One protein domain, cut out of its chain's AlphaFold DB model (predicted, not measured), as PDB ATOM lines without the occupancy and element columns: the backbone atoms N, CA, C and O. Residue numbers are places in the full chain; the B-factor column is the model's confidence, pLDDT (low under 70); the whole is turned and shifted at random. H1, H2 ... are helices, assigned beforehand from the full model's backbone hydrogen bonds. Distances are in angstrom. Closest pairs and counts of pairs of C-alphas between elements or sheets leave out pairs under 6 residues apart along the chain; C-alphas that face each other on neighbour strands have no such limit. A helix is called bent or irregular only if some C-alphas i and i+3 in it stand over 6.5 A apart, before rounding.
ATOM      1  N   LEU A 117     189.797 202.765 161.744       71.12
ATOM      2  CA  LEU A 117     190.806 203.458 162.546       71.12
ATOM      3  C   LEU A 117     190.882 202.955 164.001       71.12
ATOM      4  O   LEU A 117     191.963 202.646 164.471       71.12
ATOM      5  N   SER A 118     189.756 202.768 164.694       75.12
ATOM      6  CA  SER A 118     189.708 202.304 166.095       75.12
ATOM      7  C   SER A 118     190.284 200.903 166.353       75.12
ATOM      8  O   SER A 118     190.480 200.551 167.513       75.12
ATOM      9  N   LEU A 119     190.575 200.119 165.307       83.50
ATOM     10  CA  LEU A 119     191.260 198.826 165.409       83.50
ATOM     11  C   LEU A 119     192.791 198.943 165.295       83.50
ATOM     12  O   LEU A 119     193.498 197.975 165.569       83.50
ATOM     13  N   LEU A 120     193.319 200.098 164.881       84.31
ATOM     14  CA  LEU A 120     194.759 200.312 164.745       84.31
ATOM     15  C   LEU A 120     195.399 200.592 166.120       84.31
ATOM     16  O   LEU A 120     194.849 201.369 166.905       84.31
ATOM     17  N   PRO A 121     196.595 200.046 166.411       88.19
ATOM     18  CA  PRO A 121     197.397 200.454 167.561       88.19
ATOM     19  C   PRO A 121     197.616 201.973 167.635       88.19
ATOM     20  O   PRO A 121     197.640 202.675 166.618       88.19
ATOM     21  N   VAL A 122     197.809 202.495 168.849       83.31
ATOM     22  CA  VAL A 122     198.034 203.934 169.095       83.31
ATOM     23  C   VAL A 122     199.282 204.442 168.358       83.31
ATOM     24  O   VAL A 122     199.273 205.548 167.821       83.31
ATOM     25  N   ASP A 123     200.312 203.608 168.231       86.06
ATOM     26  CA  ASP A 123     201.554 203.966 167.538       86.06
ATOM     27  C   ASP A 123     201.335 204.179 166.030       86.06
ATOM     28  O   ASP A 123     201.836 205.146 165.456       86.06
ATOM     29  N   LEU A 124     200.500 203.348 165.389       87.62
ATOM     30  CA  LEU A 124     200.139 203.535 163.977       87.62
ATOM     31  C   LEU A 124     199.308 204.804 163.767       87.62
ATOM     32  O   LEU A 124     199.487 205.490 162.762       87.62
ATOM     33  N   HIS A 125     198.443 205.165 164.720       82.88
ATOM     34  CA  HIS A 125     197.742 206.449 164.682       82.88
ATOM     35  C   HIS A 125     198.704 207.638 164.746       82.88
ATOM     36  O   HIS A 125     198.495 208.622 164.034       82.88
ATOM     37  N   HIS A 126     199.753 207.552 165.568       83.19
ATOM     38  CA  HIS A 126     200.772 208.593 165.655       83.19
ATOM     39  C   HIS A 126     201.534 208.730 164.333       83.19
ATOM     40  O   HIS A 126     201.627 209.841 163.818       83.19
ATOM     41  N   VAL A 127     202.016 207.621 163.757       89.50
ATOM     42  CA  VAL A 127     202.737 207.607 162.468       89.50
ATOM     43  C   VAL A 127     201.867 208.159 161.333       89.50
ATOM     44  O   VAL A 127     202.293 209.036 160.580       89.50
ATOM     45  N   LEU A 128     200.605 207.723 161.236       86.69
ATOM     46  CA  LEU A 128     199.660 208.260 160.252       86.69
ATOM     47  C   LEU A 128     199.467 209.776 160.415       86.69
ATOM     48  O   LEU A 128     199.430 210.500 159.421       86.69
ATOM     49  N   ALA A 129     199.379 210.267 161.654       83.69
ATOM     50  CA  ALA A 129     199.206 211.685 161.956       83.69
ATOM     51  C   ALA A 129     200.457 212.547 161.699       83.69
ATOM     52  O   ALA A 129     200.308 213.721 161.361       83.69
ATOM     53  N   THR A 130     201.675 212.019 161.860       84.75
ATOM     54  CA  THR A 130     202.919 212.787 161.654       84.75
ATOM     55  C   THR A 130     203.407 212.798 160.212       84.75
ATOM     56  O   THR A 130     203.877 213.841 159.733       84.75
ATOM     57  N   ASP A 131     203.294 211.659 159.527       89.25
ATOM     58  CA  ASP A 131     204.049 211.403 158.299       89.25
ATOM     59  C   ASP A 131     203.172 211.290 157.048       89.25
ATOM     60  O   ASP A 131     203.614 211.679 155.966       89.25
ATOM     61  N   TYR A 132     201.924 210.826 157.187       88.44
ATOM     62  CA  TYR A 132     201.053 210.492 156.049       88.44
ATOM     63  C   TYR A 132     199.839 211.414 155.870       88.44
ATOM     64  O   TYR A 132     199.256 211.451 154.786       88.44
ATOM     65  N   LEU A 133     199.437 212.157 156.905       86.56
ATOM     66  CA  LEU A 133     198.268 213.036 156.861       86.56
ATOM     67  C   LEU A 133     198.656 214.513 156.752       86.56
ATOM     68  O   LEU A 133     199.339 215.074 157.609       86.56
ATOM     69  N   ASP A 134     198.101 215.183 155.741       87.31
ATOM     70  CA  ASP A 134     198.097 216.642 155.653       87.31
ATOM     71  C   ASP A 134     197.528 217.272 156.931       87.31
ATOM     72  O   ASP A 134     196.501 216.832 157.455       87.31
ATOM     73  N   PHE A 135     198.088 218.405 157.365       82.88
ATOM     74  CA  PHE A 135     197.603 219.122 158.554       82.88
ATOM     75  C   PHE A 135     196.094 219.438 158.503       82.88
ATOM     76  O   PHE A 135     195.404 219.391 159.520       82.88
ATOM     77  N   ASN A 136     195.554 219.716 157.310       82.50
ATOM     78  CA  ASN A 136     194.116 219.946 157.122       82.50
ATOM     79  C   ASN A 136     193.289 218.656 157.287       82.50
ATOM     80  O   ASN A 136     192.187 218.706 157.829       82.50
ATOM     81  N   ALA A 137     193.807 217.510 156.834       87.00
ATOM     82  CA  ALA A 137     193.167 216.209 157.015       87.00
ATOM     83  C   ALA A 137     193.185 215.801 158.496       87.00
ATOM     84  O   ALA A 137     192.162 215.374 159.021       87.00
ATOM     85  N   LEU A 138     194.300 216.044 159.193       87.81
ATOM     86  CA  LEU A 138     194.440 215.831 160.633       87.81
ATOM     87  C   LEU A 138     193.432 216.670 161.435       87.81
ATOM     88  O   LEU A 138     192.709 216.134 162.276       87.81
ATOM     89  N   LEU A 139     193.324 217.975 161.153       86.56
ATOM     90  CA  LEU A 139     192.330 218.843 161.798       86.56
ATOM     91  C   LEU A 139     190.888 218.398 161.507       86.56
ATOM     92  O   LEU A 139     190.058 218.413 162.416       86.56
ATOM     93  N   SER A 140     190.593 217.979 160.274       87.50
ATOM     94  CA  SER A 140     189.280 217.433 159.911       87.50
ATOM     95  C   SER A 140     188.973 216.147 160.678       87.50
ATOM     96  O   SER A 140     187.929 216.075 161.318       87.50
ATOM     97  N   LEU A 141     189.897 215.179 160.710       87.44
ATOM     98  CA  LEU A 141     189.764 213.927 161.468       87.44
ATOM     99  C   LEU A 141     189.542 214.179 162.962       87.44
ATOM    100  O   LEU A 141     188.674 213.550 163.562       87.44
ATOM    101  N   ARG A 142     190.263 215.141 163.554       89.00
ATOM    102  CA  ARG A 142     190.055 215.560 164.948       89.00
ATOM    103  C   ARG A 142     188.647 216.128 165.179       89.00
ATOM    104  O   ARG A 142     188.074 215.909 166.242       89.00
ATOM    105  N   ARG A 143     188.102 216.890 164.221       87.06
ATOM    106  CA  ARG A 143     186.766 217.511 164.321       87.06
ATOM    107  C   ARG A 143     185.630 216.511 164.087       87.06
ATOM    108  O   ARG A 143     184.590 216.649 164.721       87.06
ATOM    109  N   THR A 144     185.801 215.532 163.196       86.56
ATOM    110  CA  THR A 144     184.723 214.611 162.786       86.56
ATOM    111  C   THR A 144     184.734 213.266 163.512       86.56
ATOM    112  O   THR A 144     183.671 212.684 163.712       86.56
ATOM    113  N   CYS A 145     185.894 212.760 163.941       86.50
ATOM    114  CA  CYS A 145     186.011 211.447 164.573       86.50
ATOM    115  C   CYS A 145     186.317 211.561 166.075       86.50
ATOM    116  O   CYS A 145     187.416 211.948 166.477       86.50
ATOM    117  N   ARG A 146     185.363 211.148 166.924       84.44
ATOM    118  CA  ARG A 146     185.520 211.165 168.394       84.44
ATOM    119  C   ARG A 146     186.708 210.331 168.889       84.44
ATOM    120  O   ARG A 146     187.388 210.765 169.811       84.44
ATOM    121  N   ALA A 147     187.000 209.186 168.265       82.06
ATOM    122  CA  ALA A 147     188.174 208.380 168.615       82.06
ATOM    123  C   ALA A 147     189.482 209.155 168.352       82.06
ATOM    124  O   ALA A 147     190.329 209.285 169.236       82.06
ATOM    125  N   MET A 148     189.594 209.779 167.173       83.31
ATOM    126  CA  MET A 148     190.749 210.607 166.814       83.31
ATOM    127  C   MET A 148     190.863 211.876 167.667       83.31
ATOM    128  O   MET A 148     191.969 212.363 167.857       83.31
ATOM    129  N   TYR A 149     189.767 212.418 168.211       87.12
ATOM    130  CA  TYR A 149     189.816 213.608 169.069       87.12
ATOM    131  C   TYR A 149     190.673 213.411 170.333       87.12
ATOM    132  O   TYR A 149     191.365 214.345 170.750       87.12
ATOM    133  N   HIS A 150     190.630 212.211 170.927       85.00
ATOM    134  CA  HIS A 150     191.419 211.862 172.111       85.00
ATOM    135  C   HIS A 150     192.852 211.446 171.753       85.00
ATOM    136  O   HIS A 150     193.785 211.888 172.419       85.00
ATOM    137  N   LEU A 151     193.030 210.659 170.685       85.44
ATOM    138  CA  LEU A 151     194.350 210.212 170.218       85.44
ATOM    139  C   LEU A 151     195.203 211.381 169.694       85.44
ATOM    140  O   LEU A 151     196.381 211.504 170.019       85.44
ATOM    141  N   LEU A 152     194.598 212.297 168.934       87.12
ATOM    142  CA  LEU A 152     195.235 213.530 168.479       87.12
ATOM    143  C   LEU A 152     195.178 214.573 169.602       87.12
ATOM    144  O   LEU A 152     194.371 215.502 169.561       87.12
ATOM    145  N   SER A 153     196.024 214.452 170.627       89.25
ATOM    146  CA  SER A 153     196.090 215.447 171.710       89.25
ATOM    147  C   SER A 153     196.380 216.864 171.166       89.25
ATOM    148  O   SER A 153     196.970 217.005 170.088       89.25
ATOM    149  N   PRO A 154     195.951 217.957 171.833       89.00
ATOM    150  CA  PRO A 154     196.245 219.318 171.368       89.00
ATOM    151  C   PRO A 154     197.743 219.574 171.171       89.00
ATOM    152  O   PRO A 154     198.125 220.298 170.253       89.00
ATOM    153  N   ASP A 155     198.583 218.948 171.995       89.19
ATOM    154  CA  ASP A 155     200.037 219.069 171.928       89.19
ATOM    155  C   ASP A 155     200.643 218.279 170.768       89.19
ATOM    156  O   ASP A 155     201.477 218.833 170.052       89.19
ATOM    157  N   LEU A 156     200.134 217.078 170.463       85.62
ATOM    158  CA  LEU A 156     200.519 216.353 169.248       85.62
ATOM    159  C   LEU A 156     200.171 217.169 167.991       85.62
ATOM    160  O   LEU A 156     201.000 217.317 167.098       85.62
ATOM    161  N   VAL A 157     198.993 217.804 167.942       86.44
ATOM    162  CA  VAL A 157     198.623 218.696 166.823       86.44
ATOM    163  C   VAL A 157     199.561 219.906 166.718       86.44
ATOM    164  O   VAL A 157     199.921 220.306 165.608       86.44
ATOM    165  N   ARG A 158     199.993 220.491 167.846       82.75
ATOM    166  CA  ARG A 158     200.988 221.581 167.861       82.75
ATOM    167  C   ARG A 158     202.353 221.108 167.349       82.75
ATOM    168  O   ARG A 158     202.963 221.838 166.573       82.75
ATOM    169  N   GLN A 159     202.791 219.912 167.736       86.94
ATOM    170  CA  GLN A 159     204.064 219.311 167.327       86.94
ATOM    171  C   GLN A 159     204.084 218.950 165.834       86.94
ATOM    172  O   GLN A 159     205.028 219.300 165.124       86.94
ATOM    173  N   VAL A 160     203.014 218.334 165.317       84.12
ATOM    174  CA  VAL A 160     202.849 218.087 163.872       84.12
ATOM    175  C   VAL A 160     202.871 219.417 163.110       84.12
ATOM    176  O   VAL A 160     203.568 219.553 162.104       84.12
ATOM    177  N   ARG A 161     202.172 220.445 163.619       82.75
ATOM    178  CA  ARG A 161     202.170 221.790 163.024       82.75
ATOM    179  C   ARG A 161     203.567 222.414 162.985       82.75
ATOM    180  O   ARG A 161     203.924 222.972 161.951       82.75
ATOM    181  N   SER A 162     204.346 222.356 164.071       78.19
ATOM    182  CA  SER A 162     205.707 222.914 164.083       78.19
ATOM    183  C   SER A 162     206.623 222.165 163.119       78.19
ATOM    184  O   SER A 162     207.263 222.816 162.301       78.19
ATOM    185  N   GLY A 163     206.587 220.828 163.101       83.75
ATOM    186  CA  GLY A 163     207.381 220.024 162.166       83.75
ATOM    187  C   GLY A 163     207.029 220.259 160.688       83.75
ATOM    188  O   GLY A 163     207.908 220.248 159.827       83.75
ATOM    189  N   ILE A 164     205.760 220.526 160.358       77.19
ATOM    190  CA  ILE A 164     205.351 220.917 158.994       77.19
ATOM    191  C   ILE A 164     205.848 222.328 158.644       77.19
ATOM    192  O   ILE A 164     206.325 222.551 157.527       77.19
ATOM    193  N   ILE A 165     205.768 223.279 159.581       71.12
ATOM    194  CA  ILE A 165     206.281 224.645 159.390       71.12
ATOM    195  C   ILE A 165     207.802 224.625 159.194       71.12
ATOM    196  O   ILE A 165     208.299 225.277 158.280       71.12
ATOM    197  N   GLU A 166     208.540 223.859 159.995       79.12
ATOM    198  CA  GLU A 166     209.996 223.720 159.893       79.12
ATOM    199  C   GLU A 166     210.420 223.085 158.563       79.12
ATOM    200  O   GLU A 166     211.266 223.653 157.872       79.12
ATOM    201  N   ARG A 167     209.766 221.992 158.136       79.44
ATOM    202  CA  ARG A 167     209.983 221.388 156.805       79.44
ATOM    203  C   ARG A 167     209.704 222.378 155.668       79.44
ATOM    204  O   ARG A 167     210.492 222.478 154.730       79.44
ATOM    205  N   SER A 168     208.621 223.150 155.773       69.19
ATOM    206  CA  SER A 168     208.266 224.174 154.778       69.19
ATOM    207  C   SER A 168     209.304 225.301 154.719       69.19
ATOM    208  O   SER A 168     209.713 225.696 153.632       69.19
ATOM    209  N   LEU A 169     209.781 225.791 155.870       69.94
ATOM    210  CA  LEU A 169     210.827 226.821 155.948       69.94
ATOM    211  C   LEU A 169     212.178 226.321 155.416       69.94
ATOM    212  O   LEU A 169     212.885 227.076 154.751       69.94
ATOM    213  N   ALA A 170     212.536 225.059 155.674       81.81
ATOM    214  CA  ALA A 170     213.733 224.439 155.108       81.81
ATOM    215  C   ALA A 170     213.650 224.362 153.574       81.81
ATOM    216  O   ALA A 170     214.575 224.800 152.887       81.81
ATOM    217  N   SER A 171     212.507 223.916 153.039       78.44
ATOM    218  CA  SER A 171     212.253 223.875 151.595       78.44
ATOM    219  C   SER A 171     212.290 225.271 150.954       78.44
ATOM    220  O   SER A 171     212.949 225.447 149.932       78.44
ATOM    221  N   GLU A 172     211.689 226.299 151.572       67.38
ATOM    222  CA  GLU A 172     211.800 227.689 151.090       67.38
ATOM    223  C   GLU A 172     213.268 228.157 151.023       67.38
ATOM    224  O   GLU A 172     213.677 228.789 150.047       67.38
ATOM    225  N   VAL A 173     214.090 227.824 152.025       78.81
ATOM    226  CA  VAL A 173     215.526 228.157 152.031       78.81
ATOM    227  C   VAL A 173     216.280 227.446 150.901       78.81
ATOM    228  O   VAL A 173     217.138 228.062 150.263       78.81
ATOM    229  N   GLU A 174     215.969 226.183 150.616       82.50
ATOM    230  CA  GLU A 174     216.562 225.433 149.502       82.50
ATOM    231  C   GLU A 174     216.135 225.979 148.138       82.50
ATOM    232  O   GLU A 174     216.994 226.225 147.289       82.50
ATOM    233  N   GLN A 175     214.847 226.278 147.948       71.31
ATOM    234  CA  GLN A 175     214.340 226.925 146.735       71.31
ATOM    235  C   GLN A 175     215.022 228.281 146.488       71.31
ATOM    236  O   GLN A 175     215.433 228.571 145.365       71.31
ATOM    237  N   ILE A 176     215.224 229.095 147.533       71.56
ATOM    238  CA  ILE A 176     215.949 230.374 147.434       71.56
ATOM    239  C   ILE A 176     217.421 230.158 147.044       71.56
ATOM    240  O   ILE A 176     217.965 230.938 146.258       71.56
ATOM    241  N   ARG A 177     218.084 229.113 147.559       78.12
ATOM    242  CA  ARG A 177     219.465 228.762 147.169       78.12
ATOM    243  C   ARG A 177     219.542 228.308 145.710       78.12
ATOM    244  O   ARG A 177     220.405 228.801 144.989       78.12
ATOM    245  N   ALA A 178     218.633 227.436 145.272       78.88
ATOM    246  CA  ALA A 178     218.563 226.945 143.894       78.88
ATOM    247  C   ALA A 178     218.229 228.065 142.894       78.88
ATOM    248  O   ALA A 178     218.828 228.156 141.826       78.88
ATOM    249  N   TYR A 179     217.340 228.990 143.260       68.81
ATOM    250  CA  TYR A 179     217.077 230.180 142.452       68.81
ATOM    251  C   TYR A 179     218.343 231.041 142.291       68.81
ATOM    252  O   TYR A 179     218.695 231.438 141.182       68.81
ATOM    253  N   ARG A 180     219.082 231.280 143.384       68.69
ATOM    254  CA  ARG A 180     220.333 232.063 143.369       68.69
ATOM    255  C   ARG A 180     221.491 231.395 142.622       68.69
ATOM    256  O   ARG A 180     222.404 232.105 142.206       68.69
ATOM    257  N   SER A 181     221.503 230.068 142.470       77.25
ATOM    258  CA  SER A 181     222.538 229.385 141.682       77.25
ATOM    259  C   SER A 181     222.284 229.493 140.176       77.25
ATOM    260  O   SER A 181     223.247 229.658 139.430       77.25
ATOM    261  N   ILE A 182     221.016 229.471 139.747       76.06
ATOM    262  CA  ILE A 182     220.604 229.698 138.352       76.06
ATOM    263  C   ILE A 182     220.807 231.173 137.980       76.06
ATOM    264  O   ILE A 182     221.515 231.493 137.027       76.06
ATOM    265  N   TYR A 183     220.245 232.085 138.774       59.22
ATOM    266  CA  TYR A 183     220.359 233.527 138.574       59.22
ATOM    267  C   TYR A 183     221.521 234.092 139.394       59.22
ATOM    268  O   TYR A 183     221.330 234.885 140.321       59.22
ATOM    269  N   ARG A 184     222.754 233.689 139.048       61.91
ATOM    270  CA  ARG A 184     223.952 234.393 139.530       61.91
ATOM    271  C   ARG A 184     223.835 235.862 139.132       61.91
ATOM    272  O   ARG A 184     223.723 236.157 137.946       61.91
ATOM    273  N   GLN A 185     223.883 236.759 140.120       56.09
ATOM    274  CA  GLN A 185     223.861 238.208 139.915       56.09
ATOM    275  C   GLN A 185     224.905 238.596 138.861       56.09
ATOM    276  O   GLN A 185     226.111 238.548 139.121       56.09
ATOM    277  N   GLN A 186     224.443 238.948 137.659       51.06
ATOM    278  CA  GLN A 186     225.307 239.534 136.647       51.06
ATOM    279  C   GLN A 186     225.704 240.913 137.166       51.06
ATOM    280  O   GLN A 186     224.851 241.784 137.290       51.06
ATOM    281  N   ARG A 187     226.991 241.074 137.499       50.88
ATOM    282  CA  ARG A 187     227.597 242.296 138.052       50.88
ATOM    283  C   ARG A 187     227.617 243.431 137.018       50.88
ATOM    284  O   ARG A 187     228.684 243.854 136.580       50.88
ATOM    285  N   ILE A 188     226.449 243.890 136.579       47.97
ATOM    286  CA  ILE A 188     226.310 244.964 135.597       47.97
ATOM    287  C   ILE A 188     226.024 246.250 136.364       47.97
ATOM    288  O   ILE A 188     224.915 246.506 136.825       47.97
ATOM    289  N   SER A 189     227.087 247.036 136.499       49.59
ATOM    290  CA  SER A 189     227.219 248.321 137.185       49.59
ATOM    291  C   SER A 189     226.000 249.258 137.103       49.59
ATOM    292  O   SER A 189     225.971 250.195 136.306       49.59
ATOM    293  N   HIS A 190     225.031 249.077 138.001       50.09
ATOM    294  CA  HIS A 190     223.978 250.058 138.275       50.09
ATOM    295  C   HIS A 190     223.705 250.133 139.785       50.09
ATOM    296  O   HIS A 190     222.623 249.818 140.277       50.09
ATOM    297  N   HIS A 191     224.724 250.587 140.521       58.50
ATOM    298  CA  HIS A 191     224.853 250.531 141.985       58.50
ATOM    299  C   HIS A 191     223.603 250.939 142.789       58.50
ATOM    300  O   HIS A 191     223.325 250.349 143.831       58.50
ATOM    301  N   LEU A 192     222.836 251.931 142.317       54.53
ATOM    302  CA  LEU A 192     221.620 252.402 142.991       54.53
ATOM    303  C   LEU A 192     220.425 251.455 142.787       54.53
ATOM    304  O   LEU A 192     219.672 251.191 143.723       54.53
ATOM    305  N   TRP A 193     220.270 250.916 141.574       47.28
ATOM    306  CA  TRP A 193     219.262 249.896 141.295       47.28
ATOM    307  C   TRP A 193     219.654 248.567 141.926       47.28
ATOM    308  O   TRP A 193     218.783 247.935 142.502       47.28
ATOM    309  N   GLU A 194     220.931 248.175 141.935       50.31
ATOM    310  CA  GLU A 194     221.378 246.989 142.676       50.31
ATOM    311  C   GLU A 194     221.226 247.132 144.195       50.31
ATOM    312  O   GLU A 194     220.932 246.139 144.843       50.31
ATOM    313  N   LEU A 195     221.338 248.327 144.788       51.22
ATOM    314  CA  LEU A 195     221.006 248.531 146.207       51.22
ATOM    315  C   LEU A 195     219.500 248.407 146.470       51.22
ATOM    316  O   LEU A 195     219.090 247.754 147.431       51.22
ATOM    317  N   LEU A 196     218.663 248.979 145.600       47.19
ATOM    318  CA  LEU A 196     217.209 248.818 145.681       47.19
ATOM    319  C   LEU A 196     216.807 247.348 145.474       47.19
ATOM    320  O   LEU A 196     216.077 246.792 146.290       47.19
ATOM    321  N   TYR A 197     217.323 246.681 144.445       44.62
ATOM    322  CA  TYR A 197     217.084 245.264 144.209       44.62
ATOM    323  C   TYR A 197     217.681 244.412 145.346       44.62
ATOM    324  O   TYR A 197     216.925 243.700 145.980       44.62
ATOM    325  N   ALA A 198     218.930 244.543 145.788       47.84
ATOM    326  CA  ALA A 198     219.445 243.754 146.924       47.84
ATOM    327  C   ALA A 198     218.593 243.869 148.215       47.84
ATOM    328  O   ALA A 198     218.486 242.902 148.973       47.84
ATOM    329  N   VAL A 199     217.929 245.012 148.445       48.41
ATOM    330  CA  VAL A 199     217.012 245.237 149.581       48.41
ATOM    331  C   VAL A 199     215.569 244.741 149.328       48.41
ATOM    332  O   VAL A 199     214.877 244.364 150.284       48.41
ATOM    333  N   PHE A 200     215.093 244.705 148.075       39.16
ATOM    334  CA  PHE A 200     213.696 244.387 147.715       39.16
ATOM    335  C   PHE A 200     213.496 243.106 146.869       39.16
ATOM    336  O   PHE A 200     212.475 242.441 147.006       39.16
ATOM    337  N   ASP A 201     214.456 242.713 146.041       38.88
ATOM    338  CA  ASP A 201     214.488 241.559 145.127       38.88
ATOM    339  C   ASP A 201     214.251 240.193 145.804       38.88
ATOM    340  O   ASP A 201     213.285 239.519 145.426       38.88
ATOM    341  N   PRO A 202     214.955 239.808 146.899       40.53
ATOM    342  CA  PRO A 202     214.635 238.570 147.623       40.53
ATOM    343  C   PRO A 202     213.216 238.556 148.227       40.53
ATOM    344  O   PRO A 202     212.775 237.526 148.729       40.53
ATOM    345  N   ARG A 203     212.490 239.684 148.198       40.25
ATOM    346  CA  ARG A 203     211.079 239.801 148.601       40.25
ATOM    347  C   ARG A 203     210.124 239.919 147.403       40.25
ATOM    348  O   ARG A 203     208.921 239.699 147.569       40.25
ATOM    349  N   LEU A 204     210.619 240.246 146.209       35.56
ATOM    350  CA  LEU A 204     209.813 240.507 145.015       35.56
ATOM    351  C   LEU A 204     209.688 239.279 144.106       35.56
ATOM    352  O   LEU A 204     208.551 238.877 143.863       35.56
ATOM    353  N   ILE A 205     210.791 238.656 143.674       41.44
ATOM    354  CA  ILE A 205     210.768 237.679 142.559       41.44
ATOM    355  C   ILE A 205     210.486 236.224 143.002       41.44
ATOM    356  O   ILE A 205     209.961 235.418 142.238       41.44
ATOM    357  N   GLY A 206     210.769 235.863 144.256       35.88
ATOM    358  CA  GLY A 206     210.802 234.459 144.693       35.88
ATOM    359  C   GLY A 206     209.459 233.773 145.000       35.88
ATOM    360  O   GLY A 206     209.199 233.518 146.172       35.88
ATOM    361  N   ARG A 207     208.650 233.422 143.987       35.56
ATOM    362  CA  ARG A 207     207.868 232.156 143.925       35.56
ATOM    363  C   ARG A 207     207.526 231.800 142.467       35.56
ATOM    364  O   ARG A 207     207.022 232.671 141.757       35.56
TER     365      ARG A 207
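What this domain is: This is residues 117 to 207 of the 578 residues of an uncharacterized protein of Exophiala dermatitidis (strain ATCC 34100 / CBS 525.76 / NIH/UT8656) (UniProt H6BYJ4). One long helix, H4, is the shaft of this domain, with a loose head of three short helices, H1, H2 and H3, gathered at its first end. From its other end residues 183 to 190 loop outward and H5 folds back beside the far part of H4 without touching it. The printed part has 91 residues with five named helices, H1 to H5 in order along the chain, and no named strand; the class is all helix. The whole is extended, with a radius of gyration of the C-alphas of 21.2 A and spans of 67 by 20 by 17 A.

How they stand to each other: H4, residues 154 to 182, and H2, residues 135 to 144, only just touch, with 3 pairs of C-alphas within 8 A; H4 does so with residues 160 to 164 alone. Their closest C-alphas, of Phe 135 and Arg 161, are 6.9 A apart, and they run opposite ways at a shallow tilt of 21 degrees. H1, residues 122 to 132, is close but not clearly touching H4, the closest C-alphas being those of Thr 130 and Val 160 at 5.7 A; they run the same way at a shallow tilt of 26 degrees. H1 is likewise close but not clearly touching H2, at 6.5 A between the closest C-alphas, of Ala 129 and Leu 138. H3, residues 146 to 151, touches H2 only at the corner, at 4.6 A between the closest C-alphas, of Arg 142 and Tyr 149. H5, residues 191 to 204, touches no helix; it is apart from H4, but only just, with a closest distance of 8.3 A. In H1, H2 and H4 every O i to N i+4 pair is within hydrogen-bond range; in H3 it is 1 of 2 and in H5 8 of 10.

Where its parts are: H4 is 42.3 A long from first to last C-alpha, from C-alpha 154 at (196.245, 219.318, 171.368) to C-alpha 182 at (220.604, 229.698, 138.352). H5 is 18.3 A long, ends at C-alpha 204 at (209.813, 240.507, 145.015) and is irregular, with C-alphas 199 and 202 7.3 A apart. H1 is 14.9 A, H2 14.3 A and H3 9.1 A long.

The domain as a whole: The two C-alphas farthest apart, of Leu 119 and Ser 189, are 67.4 A apart. The printed part has no cut. The links H1 to H2, H2 to H3 and H3 to H4 are tight, and H4 to H5 is short. Residues 165 to 171 of H4 and residues 186 to 193, of which 191 to 193 belong to H5, stand free. Mean pLDDT of the printed part is 72.7; 30 residues are under 70, among them residues 183 to 207.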